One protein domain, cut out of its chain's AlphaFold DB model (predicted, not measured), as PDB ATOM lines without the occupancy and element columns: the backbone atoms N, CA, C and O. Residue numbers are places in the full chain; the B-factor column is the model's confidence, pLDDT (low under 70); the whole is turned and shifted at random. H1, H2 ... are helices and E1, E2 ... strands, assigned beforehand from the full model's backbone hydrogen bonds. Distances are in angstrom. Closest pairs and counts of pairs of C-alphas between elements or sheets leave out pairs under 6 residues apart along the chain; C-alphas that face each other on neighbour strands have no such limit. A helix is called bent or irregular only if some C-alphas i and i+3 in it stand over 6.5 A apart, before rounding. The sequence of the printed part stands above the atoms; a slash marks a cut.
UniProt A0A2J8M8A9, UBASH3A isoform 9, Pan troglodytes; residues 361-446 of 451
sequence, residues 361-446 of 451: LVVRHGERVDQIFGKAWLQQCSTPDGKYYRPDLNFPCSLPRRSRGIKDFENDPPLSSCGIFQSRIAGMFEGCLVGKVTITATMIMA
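This is residues 361 to 446 of the 451 residues of the protein "UBASH3A isoform 9" of Pan troglodytes (UniProt A0A2J8M8A9). The model is a rod with two different ends: at one, the long helix H4 packs on a small sheet of two strands, E1 and E2; at the other, a head made mostly of loop holds the three short helices H1, H2 and H3. Residues 432 to 437, of which 432 to 434 belong to H4, stick out free at the sheet's end of the rod. The printed part has 86 residues, with four named helices and two named strands in the order E1, H1, H2, H3, H4, E2, and the sheet, E1 beside E2, is parallel. The class is mostly helix, though under half of the residues are in named elements. The whole is loose, with a radius of gyration of the C-alphas of 15.1 A, and spans 51 by 24 by 19 A.

E1, residues 362 to 365, and E2, residues 442 to 445, are parallel neighbours, with 28 degrees between their directions. The C-alphas of 363 and 443 face each other at 5.0 A. N 445 and O 364, at 3.1 A, and N 364 and O 443, at 3.3 A, are within hydrogen-bond range. H4, residues 417 to 434, comes closest to E1 at the C-alphas of Val 362 and Gly 427, 6.3 A apart. Its closest C-alphas to E2 are those of Arg 424 and Thr 442, at 7.0 A. H1, residues 369 to 372, and H2, residues 377 to 381, are close but not clearly touching; their closest C-alphas, of Asp 370 and Trp 377, are 6.0 A apart. H2 and H3, residues 405 to 409, are close but not clearly touching, with the C-alphas of Leu 378 and Ile 406 closest at 7.7 A. H3 and H4 are apart. Together they form a strand-helix-strand unit, two parallel neighbour strands with helices between: E1, then H1 to H4, then E2. In H2 and H4 every O i to N i+4 pair is within hydrogen-bond range; in H3 it is 0 of 1, beside 2 of 2 O i to N i+3 pairs, and H1 is too short for an O i to N i+4 pair.

E1 begins at C-alpha 362, (56.909, 7.055, 315.963), and is 10.1 A long. E2 is 9.7 A long and ends at C-alpha 445, (50.678, 4.411, 307.616). H4 begins at C-alpha 417, (57.401, 10.377, 297.897), and is 26.3 A long. H1, H2 and H3 measure 5.5 A, 6.6 A and 8.3 A. H3 is neither bent nor irregular, but only just: C-alphas 405 and 408 are 6.1 A apart.

The two C-alphas farthest apart, of Pro 384 and Gly 435, are 50.9 A apart. The printed part has no cut. The link from H2 to H3, residues 382 to 404, is long. The mean pLDDT of the printed part is 73.5; residues 361 to 364 and 425 to 446 are under 70.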
ATOM      1  N   LEU A 361      58.490   3.911 318.959       50.84
ATOM      2  CA  LEU A 361      57.949   3.762 317.615       50.84
ATOM      3  C   LEU A 361      57.120   5.008 317.288       50.84
ATOM      4  O   LEU A 361      55.992   5.148 317.760       50.84
ATOM      5  N   VAL A 362      57.671   5.912 316.477       55.81
ATOM      6  CA  VAL A 362      56.909   7.055 315.963       55.81
ATOM      7  C   VAL A 362      56.080   6.575 314.774       55.81
ATOM      8  O   VAL A 362      56.609   6.339 313.684       55.81
ATOM      9  N   VAL A 363      54.776   6.404 315.001       63.00
ATOM     10  CA  VAL A 363      53.792   6.128 313.947       63.00
ATOM     11  C   VAL A 363      53.179   7.450 313.503       63.00
ATOM     12  O   VAL A 363      52.632   8.193 314.321       63.00
ATOM     13  N   ARG A 364      53.270   7.759 312.209       66.56
ATOM     14  CA  ARG A 364      52.682   8.969 311.617       66.56
ATOM     15  C   ARG A 364      51.956   8.637 310.323       66.56
ATOM     16  O   ARG A 364      52.314   7.702 309.609       66.56
ATOM     17  N   HIS A 365      50.936   9.429 310.022       72.06
ATOM     18  CA  HIS A 365      50.306   9.414 308.711       72.06
ATOM     19  C   HIS A 365      51.247  10.044 307.682       72.06
ATOM     20  O   HIS A 365      52.017  10.952 308.010       72.06
ATOM     21  N   GLY A 366      51.195   9.541 306.455       77.19
ATOM     22  CA  GLY A 366      51.778  10.187 305.285       77.19
ATOM     23  C   GLY A 366      50.681  10.550 304.293       77.19
ATOM     24  O   GLY A 366      49.629   9.913 304.260       77.19
ATOM     25  N   GLU A 367      50.946  11.564 303.481       85.62
ATOM     26  CA  GLU A 367      50.146  11.906 302.305       85.62
ATOM     27  C   GLU A 367      50.095  10.720 301.324       85.62
ATOM     28  O   GLU A 367      51.124  10.098 301.035       85.62
ATOM     29  N   ARG A 368      48.905  10.390 300.812       86.44
ATOM     30  CA  ARG A 368      48.697   9.336 299.808       86.44
ATOM     31  C   ARG A 368      48.700   9.896 298.388       86.44
ATOM     32  O   ARG A 368      48.282  11.026 298.144       86.44
ATOM     33  N   VAL A 369      49.089   9.067 297.421       87.12
ATOM     34  CA  VAL A 369      49.124   9.428 295.992       87.12
ATOM     35  C   VAL A 369      47.749   9.869 295.465       87.12
ATOM     36  O   VAL A 369      47.683  10.819 294.689       87.12
ATOM     37  N   ASP A 370      46.643   9.268 295.918       85.75
ATOM     38  CA  ASP A 370      45.285   9.647 295.493       85.75
ATOM     39  C   ASP A 370      44.822  11.020 296.014       85.75
ATOM     40  O   ASP A 370      43.913  11.614 295.436       85.75
ATOM     41  N   GLN A 371      45.446  11.532 297.080       84.88
ATOM     42  CA  GLN A 371      45.136  12.848 297.650       84.88
ATOM     43  C   GLN A 371      45.764  13.992 296.838       84.88
ATOM     44  O   GLN A 371      45.216  15.090 296.829       84.88
ATOM     45  N   ILE A 372      46.868  13.728 296.128       84.75
ATOM     46  CA  ILE A 372      47.569  14.706 295.276       84.75
ATOM     47  C   ILE A 372      47.216  14.543 293.798       84.75
ATOM     48  O   ILE A 372      46.878  15.515 293.129       84.75
ATOM     49  N   PHE A 373      47.257  13.315 293.281       85.31
ATOM     50  CA  PHE A 373      47.035  13.017 291.859       85.31
ATOM     51  C   PHE A 373      45.578  12.642 291.537       85.31
ATOM     52  O   PHE A 373      45.245  12.304 290.397       85.31
ATOM     53  N   GLY A 374      44.699  12.721 292.541       84.50
ATOM     54  CA  GLY A 374      43.281  12.399 292.451       84.50
ATOM     55  C   GLY A 374      42.998  10.897 292.361       84.50
ATOM     56  O   GLY A 374      43.886  10.061 292.188       84.50
ATOM     57  N   LYS A 375      41.713  10.527 292.414       83.81
ATOM     58  CA  LYS A 375      41.274   9.116 292.369       83.81
ATOM     59  C   LYS A 375      41.696   8.370 291.091       83.81
ATOM     60  O   LYS A 375      41.798   7.150 291.110       83.81
ATOM     61  N   ALA A 376      41.979   9.089 290.003       85.88
ATOM     62  CA  ALA A 376      42.429   8.527 288.729       85.88
ATOM     63  C   ALA A 376      43.956   8.298 288.635       85.88
ATOM     64  O   ALA A 376      44.444   7.956 287.560       85.88
ATOM     65  N   TRP A 377      44.722   8.465 289.724       88.38
ATOM     66  CA  TRP A 377      46.190   8.339 289.730       88.38
ATOM     67  C   TRP A 377      46.715   7.037 289.093       88.38
ATOM     68  O   TRP A 377      47.738   7.056 288.416       88.38
ATOM     69  N   LEU A 378      45.985   5.924 289.237       85.94
ATOM     70  CA  LEU A 378      46.320   4.631 288.625       85.94
ATOM     71  C   LEU A 378      46.385   4.669 287.092       85.94
ATOM     72  O   LEU A 378      47.182   3.953 286.492       85.94
ATOM     73  N   GLN A 379      45.567   5.503 286.449       86.38
ATOM     74  CA  GLN A 379      45.574   5.668 284.992       86.38
ATOM     75  C   GLN A 379      46.790   6.477 284.518       86.38
ATOM     76  O   GLN A 379      47.215   6.330 283.379       86.38
ATOM     77  N   GLN A 380      47.373   7.298 285.399       85.12
ATOM     78  CA  GLN A 380      48.545   8.132 285.114       85.12
ATOM     79  C   GLN A 380      49.866   7.354 285.259       85.12
ATOM     80  O   GLN A 380      50.883   7.781 284.721       85.12
ATOM     81  N   CYS A 381      49.864   6.230 285.988       86.38
ATOM     82  CA  CYS A 381      51.055   5.428 286.298       86.38
ATOM     83  C   CYS A 381      50.984   3.960 285.825       86.38
ATOM     84  O   CYS A 381      51.899   3.182 286.099       86.38
ATOM     85  N   SER A 382      49.925   3.565 285.107       85.88
ATOM     86  CA  SER A 382      49.816   2.251 284.459       85.88
ATOM     87  C   SER A 382      50.159   2.341 282.977       85.88
ATOM     88  O   SER A 382      49.545   3.104 282.234       85.88
ATOM     89  N   THR A 383      51.072   1.495 282.507       82.75
ATOM     90  CA  THR A 383      51.261   1.252 281.072       82.75
ATOM     91  C   THR A 383      50.074   0.460 280.487       82.75
ATOM     92  O   THR A 383      49.313  -0.152 281.248       82.75
ATOM     93  N   PRO A 384      49.907   0.405 279.147       78.12
ATOM     94  CA  PRO A 384      48.854  -0.395 278.506       78.12
ATOM     95  C   PRO A 384      48.924  -1.901 278.806       78.12
ATOM     96  O   PRO A 384      47.899  -2.575 278.810       78.12
ATOM     97  N   ASP A 385      50.115  -2.431 279.103       79.69
ATOM     98  CA  ASP A 385      50.338  -3.813 279.548       79.69
ATOM     99  C   ASP A 385      50.223  -3.997 281.079       79.69
ATOM    100  O   ASP A 385      50.624  -5.027 281.621       79.69
ATOM    101  N   GLY A 386      49.656  -3.014 281.790       75.75
ATOM    102  CA  GLY A 386      49.290  -3.110 283.207       75.75
ATOM    103  C   GLY A 386      50.460  -3.043 284.191       75.75
ATOM    104  O   GLY A 386      50.308  -3.448 285.348       75.75
ATOM    105  N   LYS A 387      51.632  -2.562 283.757       81.69
ATOM    106  CA  LYS A 387      52.810  -2.379 284.615       81.69
ATOM    107  C   LYS A 387      52.838  -0.971 285.197       81.69
ATOM    108  O   LYS A 387      52.382  -0.012 284.585       81.69
ATOM    109  N   TYR A 388      53.433  -0.857 286.379       87.12
ATOM    110  CA  TYR A 388      53.706   0.433 286.995       87.12
ATOM    111  C   TYR A 388      54.867   1.147 286.294       87.12
ATOM    112  O   TYR A 388      55.950   0.572 286.157       87.12
ATOM    113  N   TYR A 389      54.659   2.408 285.928       86.12
ATOM    114  CA  TYR A 389      55.714   3.363 285.601       86.12
ATOM    115  C   TYR A 389      55.548   4.633 286.443       86.12
ATOM    116  O   TYR A 389      54.474   4.913 286.969       86.12
ATOM    117  N   ARG A 390      56.629   5.398 286.602       91.00
ATOM    118  CA  ARG A 390      56.667   6.597 287.448       91.00
ATOM    119  C   ARG A 390      56.652   7.852 286.558       91.00
ATOM    120  O   ARG A 390      57.714   8.190 286.041       91.00
ATOM    121  N   PRO A 391      55.498   8.514 286.341       85.06
ATOM    122  CA  PRO A 391      55.410   9.690 285.466       85.06
ATOM    123  C   PRO A 391      56.002  10.956 286.107       85.06
ATOM    124  O   PRO A 391      56.554  11.795 285.406       85.06
ATOM    125  N   ASP A 392      55.905  11.078 287.433       89.75
ATOM    126  CA  ASP A 392      56.355  12.228 288.217       89.75
ATOM    127  C   ASP A 392      57.104  11.758 289.482       89.75
ATOM    128  O   ASP A 392      56.875  10.658 289.997       89.75
ATOM    129  N   LEU A 393      58.036  12.575 289.981       87.75
ATOM    130  CA  LEU A 393      58.919  12.208 291.092       87.75
ATOM    131  C   LEU A 393      58.196  12.071 292.442       87.75
ATOM    132  O   LEU A 393      58.710  11.374 293.322       87.75
ATOM    133  N   ASN A 394      57.009  12.650 292.622       87.00
ATOM    134  CA  ASN A 394      56.208  12.452 293.828       87.00
ATOM    135  C   ASN A 394      55.473  11.090 293.839       87.00
ATOM    136  O   ASN A 394      55.092  10.609 294.904       87.00
ATOM    137  N   PHE A 395      55.364  10.379 292.711       89.19
ATOM    138  CA  PHE A 395      54.981   8.960 292.743       89.19
ATOM    139  C   PHE A 395      56.119   8.090 293.330       89.19
ATOM    140  O   PHE A 395      57.298   8.445 293.188       89.19
ATOM    141  N   PRO A 396      55.814   6.938 293.964       87.12
ATOM    142  CA  PRO A 396      56.813   5.983 294.453       87.12
ATOM    143  C   PRO A 396      57.839   5.542 293.398       87.12
ATOM    144  O   PRO A 396      57.536   5.441 292.209       87.12
ATOM    145  N   CYS A 397      59.052   5.183 293.826       83.94
ATOM    146  CA  CYS A 397      60.060   4.609 292.924       83.94
ATOM    147  C   CYS A 397      59.687   3.205 292.405       83.94
ATOM    148  O   CYS A 397      60.095   2.830 291.310       83.94
ATOM    149  N   SER A 398      58.908   2.438 293.169       85.31
ATOM    150  CA  SER A 398      58.314   1.157 292.773       85.31
ATOM    151  C   SER A 398      57.097   0.843 293.651       85.31
ATOM    152  O   SER A 398      56.940   1.433 294.722       85.31
ATOM    153  N   LEU A 399      56.238  -0.082 293.210       83.75
ATOM    154  CA  LEU A 399      55.114  -0.590 294.004       83.75
ATOM    155  C   LEU A 399      55.382  -2.026 294.496       83.75
ATOM    156  O   LEU A 399      55.949  -2.829 293.746       83.75
ATOM    157  N   PRO A 400      54.944  -2.391 295.719       81.44
ATOM    158  CA  PRO A 400      54.953  -3.775 296.188       81.44
ATOM    159  C   PRO A 400      54.195  -4.725 295.250       81.44
ATOM    160  O   PRO A 400      53.158  -4.372 294.689       81.44
ATOM    161  N   ARG A 401      54.667  -5.970 295.118       78.62
ATOM    162  CA  ARG A 401      53.954  -7.001 294.346       78.62
ATOM    163  C   ARG A 401      52.709  -7.464 295.113       78.62
ATOM    164  O   ARG A 401      52.836  -7.999 296.210       78.62
ATOM    165  N   ARG A 402      51.528  -7.283 294.516       83.31
ATOM    166  CA  ARG A 402      50.222  -7.774 295.001       83.31
ATOM    167  C   ARG A 402      49.616  -8.770 294.002       83.31
ATOM    168  O   ARG A 402      50.048  -8.820 292.850       83.31
ATOM    169  N   SER A 403      48.657  -9.586 294.437       76.88
ATOM    170  CA  SER A 403      48.169 -10.755 293.682       76.88
ATOM    171  C   SER A 403      47.397 -10.411 292.402       76.88
ATOM    172  O   SER A 403      47.429 -11.198 291.459       76.88
ATOM    173  N   ARG A 404      46.768  -9.234 292.318       76.19
ATOM    174  CA  ARG A 404      46.134  -8.675 291.106       76.19
ATOM    175  C   ARG A 404      46.929  -7.489 290.532       76.19
ATOM    176  O   ARG A 404      46.395  -6.680 289.769       76.19
ATOM    177  N   GLY A 405      48.215  -7.388 290.875       79.00
ATOM    178  CA  GLY A 405      49.132  -6.369 290.363       79.00
ATOM    179  C   GLY A 405      48.757  -4.949 290.797       79.00
ATOM    180  O   GLY A 405      48.365  -4.717 291.938       79.00
ATOM    181  N   ILE A 406      48.884  -3.986 289.878       80.00
ATOM    182  CA  ILE A 406      48.665  -2.559 290.160       80.00
ATOM    183  C   ILE A 406      47.218  -2.234 290.593       80.00
ATOM    184  O   ILE A 406      46.992  -1.278 291.330       80.00
ATOM    185  N   LYS A 407      46.238  -3.067 290.215       79.81
ATOM    186  CA  LYS A 407      44.817  -2.863 290.551       79.81
ATOM    187  C   LYS A 407      44.513  -3.016 292.047       79.81
ATOM    188  O   LYS A 407      43.555  -2.432 292.536       79.81
ATOM    189  N   ASP A 408      45.351  -3.728 292.804       82.69
ATOM    190  CA  ASP A 408      45.182  -3.862 294.261       82.69
ATOM    191  C   ASP A 408      45.508  -2.585 295.056       82.69
ATOM    192  O   ASP A 408      45.389  -2.593 296.280       82.69
ATOM    193  N   PHE A 409      45.921  -1.496 294.400       84.44
ATOM    194  CA  PHE A 409      46.139  -0.191 295.035       84.44
ATOM    195  C   PHE A 409      44.964   0.786 294.837       84.44
ATOM    196  O   PHE A 409      44.986   1.884 295.380       84.44
ATOM    197  N   GLU A 410      43.910   0.402 294.106       80.94
ATOM    198  CA  GLU A 410      42.742   1.265 293.838       80.94
ATOM    199  C   GLU A 410      41.969   1.636 295.112       80.94
ATOM    200  O   GLU A 410      41.506   2.763 295.259       80.94
ATOM    201  N   ASN A 411      41.891   0.697 296.058       79.00
ATOM    202  CA  ASN A 411      41.214   0.861 297.348       79.00
ATOM    203  C   ASN A 411      42.199   1.008 298.526       79.00
ATOM    204  O   ASN A 411      41.778   1.130 299.672       79.00
ATOM    205  N   ASP A 412      43.504   0.987 298.245       82.94
ATOM    206  CA  ASP A 412      44.589   1.154 299.219       82.94
ATOM    207  C   ASP A 412      45.792   1.844 298.539       82.94
ATOM    208  O   ASP A 412      46.753   1.177 298.132       82.94
ATOM    209  N   PRO A 413      45.711   3.172 298.306       85.12
ATOM    210  CA  PRO A 413      46.733   3.903 297.567       85.12
ATOM    211  C   PRO A 413      48.031   4.057 298.373       85.12
ATOM    212  O   PRO A 413      47.989   4.325 299.577       85.12
ATOM    213  N   PRO A 414      49.203   3.946 297.723       87.06
ATOM    214  CA  PRO A 414      50.487   4.119 298.384       87.06
ATOM    215  C   PRO A 414      50.701   5.575 298.820       87.06
ATOM    216  O   PRO A 414      50.060   6.506 298.331       87.06
ATOM    217  N   LEU A 415      51.666   5.767 299.717       88.69
ATOM    218  CA  LEU A 415      52.134   7.091 300.118       88.69
ATOM    219  C   LEU A 415      52.883   7.789 298.972       88.69
ATOM    220  O   LEU A 415      53.580   7.134 298.194       88.69
ATOM    221  N   SER A 416      52.770   9.113 298.891       87.94
ATOM    222  CA  SER A 416      53.569   9.933 297.979       87.94
ATOM    223  C   SER A 416      55.034   9.996 298.448       87.94
ATOM    224  O   SER A 416      55.340   9.801 299.629       87.94
ATOM    225  N   SER A 417      55.977  10.261 297.541       85.56
ATOM    226  CA  SER A 417      57.401  10.377 297.897       85.56
ATOM    227  C   SER A 417      57.655  11.580 298.812       85.56
ATOM    228  O   SER A 417      58.445  11.475 299.754       85.56
ATOM    229  N   CYS A 418      56.947  12.692 298.593       83.62
ATOM    230  CA  CYS A 418      56.955  13.862 299.468       83.62
ATOM    231  C   CYS A 418      56.326  13.551 300.830       83.62
ATOM    232  O   CYS A 418      56.913  13.914 301.844       83.62
ATOM    233  N   GLY A 419      55.219  12.807 300.885       81.88
ATOM    234  CA  GLY A 419      54.599  12.351 302.131       81.88
ATOM    235  C   GLY A 419      55.534  11.464 302.952       81.88
ATOM    236  O   GLY A 419      55.732  11.699 304.142       81.88
ATOM    237  N   ILE A 420      56.200  10.495 302.313       79.38
ATOM    238  CA  ILE A 420      57.234   9.664 302.955       79.38
ATOM    239  C   ILE A 420      58.382  10.532 303.492       79.38
ATOM    240  O   ILE A 420      58.872  10.281 304.594       79.38
ATOM    241  N   PHE A 421      58.823  11.541 302.738       78.25
ATOM    242  CA  PHE A 421      59.893  12.450 303.153       78.25
ATOM    243  C   PHE A 421      59.473  13.339 304.335       78.25
ATOM    244  O   PHE A 421      60.156  13.358 305.358       78.25
ATOM    245  N   GLN A 422      58.322  14.006 304.247       76.25
ATOM    246  CA  GLN A 422      57.782  14.886 305.286       76.25
ATOM    247  C   GLN A 422      57.533  14.133 306.599       76.25
ATOM    248  O   GLN A 422      58.009  14.570 307.648       76.25
ATOM    249  N   SER A 423      56.879  12.966 306.563       74.00
ATOM    250  CA  SER A 423      56.620  12.167 307.771       74.00
ATOM    251  C   SER A 423      57.907  11.620 308.405       74.00
ATOM    252  O   SER A 423      57.951  11.437 309.623       74.00
ATOM    253  N   ARG A 424      58.979  11.404 307.623       72.75
ATOM    254  CA  ARG A 424      60.320  11.088 308.155       72.75
ATOM    255  C   ARG A 424      60.961  12.295 308.833       72.75
ATOM    256  O   ARG A 424      61.366  12.167 309.984       72.75
ATOM    257  N   ILE A 425      61.018  13.447 308.158       69.50
ATOM    258  CA  ILE A 425      61.599  14.686 308.703       69.50
ATOM    259  C   ILE A 425      60.895  15.080 310.010       69.50
ATOM    260  O   ILE A 425      61.562  15.282 311.022       69.50
ATOM    261  N   ALA A 426      59.559  15.099 310.027       66.00
ATOM    262  CA  ALA A 426      58.777  15.421 311.220       66.00
ATOM    263  C   ALA A 426      59.007  14.417 312.366       66.00
ATOM    264  O   ALA A 426      59.224  14.822 313.506       66.00
ATOM    265  N   GLY A 427      59.023  13.111 312.066       63.12
ATOM    266  CA  GLY A 427      59.292  12.072 313.066       63.12
ATOM    267  C   GLY A 427      60.706  12.141 313.654       63.12
ATOM    268  O   GLY A 427      60.887  11.886 314.843       63.12
ATOM    269  N   MET A 428      61.706  12.533 312.857       61.12
ATOM    270  CA  MET A 428      63.067  12.792 313.343       61.12
ATOM    271  C   MET A 428      63.118  14.029 314.250       61.12
ATOM    272  O   MET A 428      63.741  13.974 315.309       61.12
ATOM    273  N   PHE A 429      62.428  15.112 313.878       56.56
ATOM    274  CA  PHE A 429      62.418  16.365 314.640       56.56
ATOM    275  C   PHE A 429      61.800  16.194 316.039       56.56
ATOM    276  O   PHE A 429      62.361  16.653 317.034       56.56
ATOM    277  N   GLU A 430      60.694  15.452 316.146       53.88
ATOM    278  CA  GLU A 430      60.105  15.085 317.443       53.88
ATOM    279  C   GLU A 430      61.011  14.143 318.255       53.88
ATOM    280  O   GLU A 430      61.102  14.277 319.475       53.88
ATOM    281  N   GLY A 431      61.746  13.241 317.594       50.12
ATOM    282  CA  GLY A 431      62.758  12.394 318.237       50.12
ATOM    283  C   GLY A 431      63.867  13.191 318.928       50.12
ATOM    284  O   GLY A 431      64.283  12.840 320.036       50.12
ATOM    285  N   CYS A 432      64.310  14.292 318.316       48.56
ATOM    286  CA  CYS A 432      65.268  15.218 318.921       48.56
ATOM    287  C   CYS A 432      64.683  15.937 320.150       48.56
ATOM    288  O   CYS A 432      65.370  16.053 321.164       48.56
ATOM    289  N   LEU A 433      63.415  16.363 320.093       47.75
ATOM    290  CA  LEU A 433      62.746  17.107 321.170       47.75
ATOM    291  C   LEU A 433      62.485  16.278 322.442       47.75
ATOM    292  O   LEU A 433      62.474  16.837 323.535       47.75
ATOM    293  N   VAL A 434      62.290  14.958 322.329       47.78
ATOM    294  CA  VAL A 434      62.013  14.078 323.488       47.78
ATOM    295  C   VAL A 434      63.276  13.740 324.298       47.78
ATOM    296  O   VAL A 434      63.181  13.441 325.487       47.78
ATOM    297  N   GLY A 435      64.463  13.834 323.687       42.03
ATOM    298  CA  GLY A 435      65.753  13.669 324.360       42.03
ATOM    299  C   GLY A 435      66.161  12.212 324.634       42.03
ATOM    300  O   GLY A 435      65.541  11.491 325.411       42.03
ATOM    301  N   LYS A 436      67.293  11.792 324.050       44.25
ATOM    302  CA  LYS A 436      67.966  10.496 324.308       44.25
ATOM    303  C   LYS A 436      67.096   9.244 324.089       44.25
ATOM    304  O   LYS A 436      67.195   8.276 324.841       44.25
ATOM    305  N   VAL A 437      66.318   9.223 323.005       44.69
ATOM    306  CA  VAL A 437      65.665   8.003 322.502       44.69
ATOM    307  C   VAL A 437      66.129   7.710 321.078       44.69
ATOM    308  O   VAL A 437      65.979   8.536 320.182       44.69
ATOM    309  N   THR A 438      66.661   6.511 320.844       40.50
ATOM    310  CA  THR A 438      66.984   6.042 319.491       40.50
ATOM    311  C   THR A 438      65.701   5.579 318.798       40.50
ATOM    312  O   THR A 438      65.217   4.473 319.061       40.50
ATOM    313  N   ILE A 439      65.147   6.399 317.896       45.06
ATOM    314  CA  ILE A 439      64.070   5.956 316.996       45.06
ATOM    315  C   ILE A 439      64.603   4.765 316.198       45.06
ATOM    316  O   ILE A 439      65.529   4.893 315.402       45.06
ATOM    317  N   THR A 440      64.049   3.584 316.469       39.00
ATOM    318  CA  THR A 440      64.550   2.319 315.906       39.00
ATOM    319  C   THR A 440      63.826   1.954 314.603       39.00
ATOM    320  O   THR A 440      64.366   1.223 313.780       39.00
ATOM    321  N   ALA A 441      62.623   2.498 314.394       39.16
ATOM    322  CA  ALA A 441      61.891   2.474 313.133       39.16
ATOM    323  C   ALA A 441      60.884   3.638 313.083       39.16
ATOM    324  O   ALA A 441      60.289   3.983 314.105       39.16
ATOM    325  N   THR A 442      60.648   4.185 311.889       41.78
ATOM    326  CA  THR A 442      59.535   5.106 311.609       41.78
ATOM    327  C   THR A 442      58.521   4.367 310.748       41.78
ATOM    328  O   THR A 442      58.818   4.030 309.600       41.78
ATOM    329  N   MET A 443      57.335   4.093 311.292       43.84
ATOM    330  CA  MET A 443      56.274   3.381 310.577       43.84
ATOM    331  C   MET A 443      55.264   4.397 310.046       43.84
ATOM    332  O   MET A 443      54.590   5.074 310.819       43.84
ATOM    333  N   ILE A 444      55.194   4.529 308.721       53.84
ATOM    334  CA  ILE A 444      54.319   5.501 308.059       53.84
ATOM    335  C   ILE A 444      53.113   4.749 307.504       53.84
ATOM    336  O   ILE A 444      53.277   3.845 306.685       53.84
ATOM    337  N   MET A 445      51.918   5.101 307.971       48.66
ATOM    338  CA  MET A 445      50.678   4.411 307.616       48.66
ATOM    339  C   MET A 445      49.851   5.245 306.640       48.66
ATOM    340  O   MET A 445      49.589   6.423 306.890       48.66
ATOM    341  N   ALA A 446      49.383   4.611 305.564       49.22
ATOM    342  CA  ALA A 446      48.211   5.079 304.838       49.22
ATOM    343  C   ALA A 446      46.975   4.688 305.664       49.22
ATOM    344  O   ALA A 446      46.777   3.508 305.956       49.22
TER     345      ALA A 446